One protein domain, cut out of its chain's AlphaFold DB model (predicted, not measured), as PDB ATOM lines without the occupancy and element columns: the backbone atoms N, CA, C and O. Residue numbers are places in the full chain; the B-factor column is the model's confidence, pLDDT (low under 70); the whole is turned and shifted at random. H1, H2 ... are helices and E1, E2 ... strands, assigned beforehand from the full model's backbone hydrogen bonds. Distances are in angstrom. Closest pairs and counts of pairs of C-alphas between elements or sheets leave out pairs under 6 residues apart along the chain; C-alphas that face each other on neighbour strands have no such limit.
ATOM      1  N   ASN A  97     139.171 149.183 163.726       96.88
ATOM      2  CA  ASN A  97     138.342 148.212 163.033       96.88
ATOM      3  C   ASN A  97     139.009 146.830 163.069       96.88
ATOM      4  O   ASN A  97     139.838 146.493 162.221       96.88
ATOM      5  N   SER A  98     138.632 146.006 164.048       95.00
ATOM      6  CA  SER A  98     139.233 144.681 164.245       95.00
ATOM      7  C   SER A  98     139.117 143.750 163.045       95.00
ATOM      8  O   SER A  98     139.997 142.919 162.881       95.00
ATOM      9  N   LYS A  99     138.101 143.892 162.180       94.19
ATOM     10  CA  LYS A  99     137.959 143.036 160.987       94.19
ATOM     11  C   LYS A  99     139.127 143.182 160.010       94.19
ATOM     12  O   LYS A  99     139.463 142.230 159.313       94.19
ATOM     13  N   VAL A 100     139.707 144.379 159.951       94.31
ATOM     14  CA  VAL A 100     140.870 144.687 159.116       94.31
ATOM     15  C   VAL A 100     142.138 144.407 159.917       94.31
ATOM     16  O   VAL A 100     142.948 143.570 159.537       94.31
ATOM     17  N   ALA A 101     142.263 145.027 161.094       95.00
ATOM     18  CA  ALA A 101     143.496 144.987 161.876       95.00
ATOM     19  C   ALA A 101     143.871 143.590 162.402       95.00
ATOM     20  O   ALA A 101     145.041 143.349 162.660       95.00
ATOM     21  N   SER A 102     142.928 142.655 162.580       94.94
ATOM     22  CA  SER A 102     143.252 141.296 163.054       94.94
ATOM     23  C   SER A 102     143.972 140.428 162.021       94.94
ATOM     24  O   SER A 102     144.429 139.344 162.371       94.94
ATOM     25  N   GLN A 103     144.017 140.852 160.756       95.56
ATOM     26  CA  GLN A 103     144.684 140.114 159.679       95.56
ATOM     27  C   GLN A 103     146.197 140.367 159.649       95.56
ATOM     28  O   GLN A 103     146.920 139.646 158.963       95.56
ATOM     29  N   TYR A 104     146.671 141.368 160.398       96.50
ATOM     30  CA  TYR A 104     148.047 141.838 160.351       96.50
ATOM     31  C   TYR A 104     148.608 142.079 161.754       96.50
ATOM     32  O   TYR A 104     147.896 142.457 162.684       96.50
ATOM     33  N   ASP A 105     149.918 141.920 161.905       97.44
ATOM     34  CA  ASP A 105     150.631 142.358 163.103       97.44
ATOM     35  C   ASP A 105     150.992 143.850 163.046       97.44
ATOM     36  O   ASP A 105     151.161 144.488 164.087       97.44
ATOM     37  N   ILE A 106     151.073 144.411 161.842       97.38
ATOM     38  CA  ILE A 106     151.229 145.838 161.566       97.38
ATOM     39  C   ILE A 106     150.430 146.213 160.317       97.38
ATOM     40  O   ILE A 106     150.421 145.488 159.335       97.38
ATOM     41  N   VAL A 107     149.749 147.350 160.338       97.38
ATOM     42  CA  VAL A 107     149.015 147.867 159.180       97.38
ATOM     43  C   VAL A 107     149.011 149.389 159.230       97.38
ATOM     44  O   VAL A 107     148.949 149.985 160.307       97.38
ATOM     45  N   LYS A 108     149.105 150.032 158.072       96.81
ATOM     46  CA  LYS A 108     148.996 151.479 157.926       96.81
ATOM     47  C   LYS A 108     147.552 151.850 157.600       96.81
ATOM     48  O   LYS A 108     146.959 151.298 156.683       96.81
ATOM     49  N   ASP A 109     146.995 152.805 158.330       96.31
ATOM     50  CA  ASP A 109     145.709 153.415 157.992       96.31
ATOM     51  C   ASP A 109     145.919 154.494 156.922       96.31
ATOM     52  O   ASP A 109     146.570 155.496 157.209       96.31
ATOM     53  N   TYR A 110     145.369 154.339 155.713       92.06
ATOM     54  CA  TYR A 110     145.550 155.339 154.642       92.06
ATOM     55  C   TYR A 110     144.951 156.713 154.968       92.06
ATOM     56  O   TYR A 110     145.396 157.726 154.439       92.06
ATOM     57  N   ASN A 111     143.935 156.767 155.832       90.56
ATOM     58  CA  ASN A 111     143.255 158.020 156.152       90.56
ATOM     59  C   ASN A 111     144.066 158.882 157.130       90.56
ATOM     60  O   ASN A 111     144.167 160.095 156.962       90.56
ATOM     61  N   SER A 112     144.614 158.269 158.181       91.12
ATOM     62  CA  SER A 112     145.370 158.963 159.231       91.12
ATOM     63  C   SER A 112     146.886 158.804 159.126       91.12
ATOM     64  O   SER A 112     147.611 159.381 159.939       91.12
ATOM     65  N   GLU A 113     147.358 157.998 158.173       91.25
ATOM     66  CA  GLU A 113     148.754 157.583 157.990       91.25
ATOM     67  C   GLU A 113     149.353 156.872 159.222       91.25
ATOM     68  O   GLU A 113     150.565 156.670 159.323       91.25
ATOM     69  N   ALA A 114     148.517 156.488 160.192       95.06
ATOM     70  CA  ALA A 114     148.951 155.870 161.432       95.06
ATOM     71  C   ALA A 114     149.318 154.396 161.225       95.06
ATOM     72  O   ALA A 114     148.570 153.641 160.607       95.06
ATOM     73  N   LEU A 115     150.426 153.965 161.827       97.06
ATOM     74  CA  LEU A 115     150.757 152.548 161.955       97.06
ATOM     75  C   LEU A 115     150.016 151.965 163.158       97.06
ATOM     76  O   LEU A 115     150.245 152.380 164.297       97.06
ATOM     77  N   VAL A 116     149.135 151.006 162.904       97.94
ATOM     78  CA  VAL A 116     148.432 150.224 163.920       97.94
ATOM     79  C   VAL A 116     149.109 148.867 164.036       97.94
ATOM     80  O   VAL A 116     149.323 148.194 163.035       97.94
ATOM     81  N   THR A 117     149.451 148.457 165.253       97.88
ATOM     82  CA  THR A 117     150.175 147.210 165.506       97.88
ATOM     83  C   THR A 117     149.474 146.333 166.534       97.88
ATOM     84  O   THR A 117     148.762 146.811 167.429       97.88
ATOM     85  N   SER A 118     149.743 145.033 166.450       97.31
ATOM     86  CA  SER A 118     149.409 144.054 167.476       97.31
ATOM     87  C   SER A 118     150.325 144.205 168.700       97.31
ATOM     88  O   SER A 118     151.400 144.817 168.649       97.31
ATOM     89  N   LEU A 119     149.918 143.617 169.830       96.69
ATOM     90  CA  LEU A 119     150.787 143.494 171.009       96.69
ATOM     91  C   LEU A 119     152.002 142.598 170.723       96.69
ATOM     92  O   LEU A 119     153.085 142.864 171.237       96.69
ATOM     93  N   ARG A 120     151.835 141.576 169.873       96.12
ATOM     94  CA  ARG A 120     152.902 140.655 169.461       96.12
ATOM     95  C   ARG A 120     154.027 141.394 168.742       96.12
ATOM     96  O   ARG A 120     155.190 141.169 169.070       96.12
ATOM     97  N   PHE A 121     153.687 142.311 167.832       96.75
ATOM     98  CA  PHE A 121     154.672 143.173 167.179       96.75
ATOM     99  C   PHE A 121     155.477 143.966 168.212       96.75
ATOM    100  O   PHE A 121     156.703 143.886 168.219       96.75
ATOM    101  N   LYS A 122     154.794 144.659 169.139       96.62
ATOM    102  CA  LYS A 122     155.449 145.419 170.216       96.62
ATOM    103  C   LYS A 122     156.399 144.540 171.022       96.62
ATOM    104  O   LYS A 122     157.554 144.909 171.161       96.62
ATOM    105  N   THR A 123     155.963 143.375 171.497       95.38
ATOM    106  CA  THR A 123     156.813 142.471 172.294       95.38
ATOM    107  C   THR A 123     158.099 142.062 171.573       95.38
ATOM    108  O   THR A 123     159.121 141.866 172.225       95.38
ATOM    109  N   LEU A 124     158.080 141.937 170.244       94.81
ATOM    110  CA  LEU A 124     159.278 141.568 169.493       94.81
ATOM    111  C   LEU A 124     160.274 142.709 169.321       94.81
ATOM    112  O   LEU A 124     161.468 142.426 169.263       94.81
ATOM    113  N   VAL A 125     159.799 143.947 169.195       94.38
ATOM    114  CA  VAL A 125     160.648 145.100 168.853       94.38
ATOM    115  C   VAL A 125     160.952 146.004 170.053       94.38
ATOM    116  O   VAL A 125     161.915 146.772 170.030       94.38
ATOM    117  N   GLU A 126     160.142 145.929 171.108       91.81
ATOM    118  CA  GLU A 126     160.310 146.704 172.335       91.81
ATOM    119  C   GLU A 126     161.633 146.343 173.019       91.81
ATOM    120  O   GLU A 126     161.964 145.175 173.209       91.81
ATOM    121  N   GLY A 127     162.411 147.366 173.369       89.81
ATOM    122  CA  GLY A 127     163.753 147.214 173.935       89.81
ATOM    123  C   GLY A 127     164.877 147.115 172.898       89.81
ATOM    124  O   GLY A 127     166.022 147.387 173.243       89.81
ATOM    125  N   GLU A 128     164.568 146.807 171.635       93.00
ATOM    126  CA  GLU A 128     165.561 146.742 170.548       93.00
ATOM    127  C   GLU A 128     165.468 147.910 169.578       93.00
ATOM    128  O   GLU A 128     166.479 148.313 169.011       93.00
ATOM    129  N   VAL A 129     164.272 148.475 169.415       95.56
ATOM    130  CA  VAL A 129     164.026 149.626 168.548       95.56
ATOM    131  C   VAL A 129     163.808 150.870 169.418       95.56
ATOM    132  O   VAL A 129     162.670 151.147 169.830       95.56
ATOM    133  N   PRO A 130     164.877 151.616 169.768       94.62
ATOM    134  CA  PRO A 130     164.742 152.855 170.523       94.62
ATOM    135  C   PRO A 130     163.972 153.909 169.720       94.62
ATOM    136  O   PRO A 130     163.836 153.819 168.503       94.62
ATOM    137  N   GLY A 131     163.470 154.939 170.403       94.69
ATOM    138  CA  GLY A 131     162.723 156.019 169.750       94.69
ATOM    139  C   GLY A 131     161.346 155.596 169.230       94.69
ATOM    140  O   GLY A 131     160.836 156.215 168.303       94.69
ATOM    141  N   THR A 132     160.737 154.559 169.812       96.44
ATOM    142  CA  THR A 132     159.350 154.159 169.533       96.44
ATOM    143  C   THR A 132     158.416 154.614 170.651       96.44
ATOM    144  O   THR A 132     158.727 154.496 171.837       96.44
ATOM    145  N   VAL A 133     157.250 155.138 170.277       96.94
ATOM    146  CA  VAL A 133     156.172 155.518 171.192       96.94
ATOM    147  C   VAL A 133     154.937 154.695 170.852       96.94
ATOM    148  O   VAL A 133     154.503 154.637 169.704       96.94
ATOM    149  N   TRP A 134     154.362 154.066 171.875       97.31
ATOM    150  CA  TRP A 134     153.239 153.142 171.746       97.31
ATOM    151  C   TRP A 134     152.014 153.736 172.427       97.31
ATOM    152  O   TRP A 134     151.949 153.797 173.656       97.31
ATOM    153  N   LYS A 135     151.033 154.183 171.641       97.25
ATOM    154  CA  LYS A 135     149.785 154.735 172.180       97.25
ATOM    155  C   LYS A 135     148.696 153.665 172.135       97.25
ATOM    156  O   LYS A 135     148.460 153.105 171.066       97.25
ATOM    157  N   PRO A 136     148.027 153.355 173.255       97.06
ATOM    158  CA  PRO A 136     146.994 152.334 173.265       97.06
ATOM    159  C   PRO A 136     145.811 152.755 172.394       97.06
ATOM    160  O   PRO A 136     145.311 153.873 172.501       97.06
ATOM    161  N   LEU A 137     145.345 151.821 171.573       96.75
ATOM    162  CA  LEU A 137     144.100 151.914 170.827       96.75
ATOM    163  C   LEU A 137     143.193 150.747 171.215       96.75
ATOM    164  O   LEU A 137     143.652 149.681 171.633       96.75
ATOM    165  N   ARG A 138     141.884 150.953 171.084       96.12
ATOM    166  CA  ARG A 138     140.886 149.912 171.329       96.12
ATOM    167  C   ARG A 138     139.924 149.821 170.164       96.12
ATOM    168  O   ARG A 138     139.538 150.834 169.578       96.12
ATOM    169  N   SER A 139     139.531 148.604 169.850       95.94
ATOM    170  CA  SER A 139     138.398 148.328 168.980       95.94
ATOM    171  C   SER A 139     137.080 148.354 169.759       95.94
ATOM    172  O   SER A 139     137.050 148.444 170.990       95.94
ATOM    173  N   ARG A 140     135.962 148.262 169.031       91.62
ATOM    174  CA  ARG A 140     134.610 148.238 169.621       91.62
ATOM    175  C   ARG A 140     134.325 147.005 170.473       91.62
ATOM    176  O   ARG A 140     133.579 147.107 171.438       91.62
ATOM    177  N   ASP A 141     134.907 145.866 170.117       91.94
ATOM    178  CA  ASP A 141     134.800 144.607 170.862       91.94
ATOM    179  C   ASP A 141     135.792 144.520 172.038       91.94
ATOM    180  O   ASP A 141     135.820 143.524 172.755       91.94
ATOM    181  N   GLY A 142     136.575 145.579 172.280       92.44
ATOM    182  CA  GLY A 142     137.486 145.681 173.416       92.44
ATOM    183  C   GLY A 142     138.879 145.102 173.175       92.44
ATOM    184  O   GLY A 142     139.710 145.192 174.082       92.44
ATOM    185  N   ASN A 143     139.165 144.574 171.978       94.06
ATOM    186  CA  ASN A 143     140.510 144.143 171.609       94.06
ATOM    187  C   ASN A 143     141.495 145.322 171.654       94.06
ATOM    188  O   ASN A 143     141.196 146.454 171.254       94.06
ATOM    189  N   GLN A 144     142.687 145.047 172.183       96.06
ATOM    190  CA  GLN A 144     143.733 146.044 172.352       96.06
ATOM    191  C   GLN A 144     144.693 146.028 171.166       96.06
ATOM    192  O   GLN A 144     145.255 144.992 170.816       96.06
ATOM    193  N   TYR A 145     144.931 147.216 170.623       97.81
ATOM    194  CA  TYR A 145     145.924 147.492 169.592       97.81
ATOM    195  C   TYR A 145     146.792 148.666 170.040       97.81
ATOM    196  O   TYR A 145     146.576 149.269 171.099       97.81
ATOM    197  N   LEU A 146     147.787 149.003 169.234       98.06
ATOM    198  CA  LEU A 146     148.691 150.105 169.513       98.06
ATOM    199  C   LEU A 146     148.847 150.958 168.265       98.06
ATOM    200  O   LEU A 146     148.986 150.431 167.171       98.06
ATOM    201  N   ARG A 147     148.868 152.276 168.434       97.69
ATOM    202  CA  ARG A 147     149.447 153.175 167.444       97.69
ATOM    203  C   ARG A 147     150.945 153.256 167.700       97.69
ATOM    204  O   ARG A 147     151.349 153.648 168.798       97.69
ATOM    205  N   LEU A 148     151.734 152.906 166.694       97.31
ATOM    206  CA  LEU A 148     153.182 153.043 166.699       97.31
ATOM    207  C   LEU A 148     153.579 154.396 166.102       97.31
ATOM    208  O   LEU A 148     153.224 154.725 164.973       97.31
ATOM    209  N   GLU A 149     154.351 155.165 166.861       96.38
ATOM    210  CA  GLU A 149     155.059 156.353 166.389       96.38
ATOM    211  C   GLU A 149     156.566 156.092 166.478       96.38
ATOM    212  O   GLU A 149     157.076 155.711 167.532       96.38
ATOM    213  N   ILE A 150     157.280 156.285 165.370       95.75
ATOM    214  CA  ILE A 150     158.742 156.172 165.302       95.75
ATOM    215  C   ILE A 150     159.297 157.590 165.239       95.75
ATOM    216  O   ILE A 150     158.937 158.361 164.352       95.75
ATOM    217  N   LEU A 151     160.143 157.941 166.204       96.44
ATOM    218  CA  LEU A 151     160.715 159.280 166.355       96.44
ATOM    219  C   LEU A 151     162.027 159.448 165.584       96.44
ATOM    220  O   LEU A 151     162.446 160.572 165.320       96.44
TER     221      LEU A 151
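AT A GLANCE: This is residues 97 to 151 of the 251 residues of an uncharacterized protein of Leptonema illini (UniProt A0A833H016). Two antiparallel hairpins sit side by side as one strongly twisted four-stranded sheet, order E1 E2 E4 E3, with H2 over one face and short H1 grazing it. The 55 printed residues, of mixed class, run H1 E1 E2 H2 E3 E4. The whole is compact, radius of gyration of the C-alphas 10.9 A, spanning 30 by 22 by 17 A.

HOW THE PARTS SIT: Start at E4, residues 144 to 150, in a hairpin with E3, residues 132 to 138; N 147 and O 135 are 2.8 A apart. E4's other neighbour is E2, residues 115 to 117, with N 148 and O 115 at 2.9 A. E2 forms a hairpin with E1, residues 106 to 109, with N 116 and O 107 at 2.8 A. H2, residues 119 to 125, has every O i to N i+4 pair within hydrogen-bond range; its height over the sheet is 8.2 A. E2, H2, E3 make a split strand-helix-strand unit, two strands that run the same way in one sheet with a helix between them along the chain and E4 between them in the sheet; its crossover is right-handed. H1, residues 98 to 101, is too short for such a pair and only grazes the sheet.

IN THESE COORDINATES: Find H1's beginning at C-alpha 98, (139.233, 144.681, 164.245), and E4's end at C-alpha 150, (158.742, 156.172, 165.302). E3 measures 19.0 A, E4 19.4 A.

THE WHOLE: The printed part has no cut, no long link and no residue under pLDDT 70.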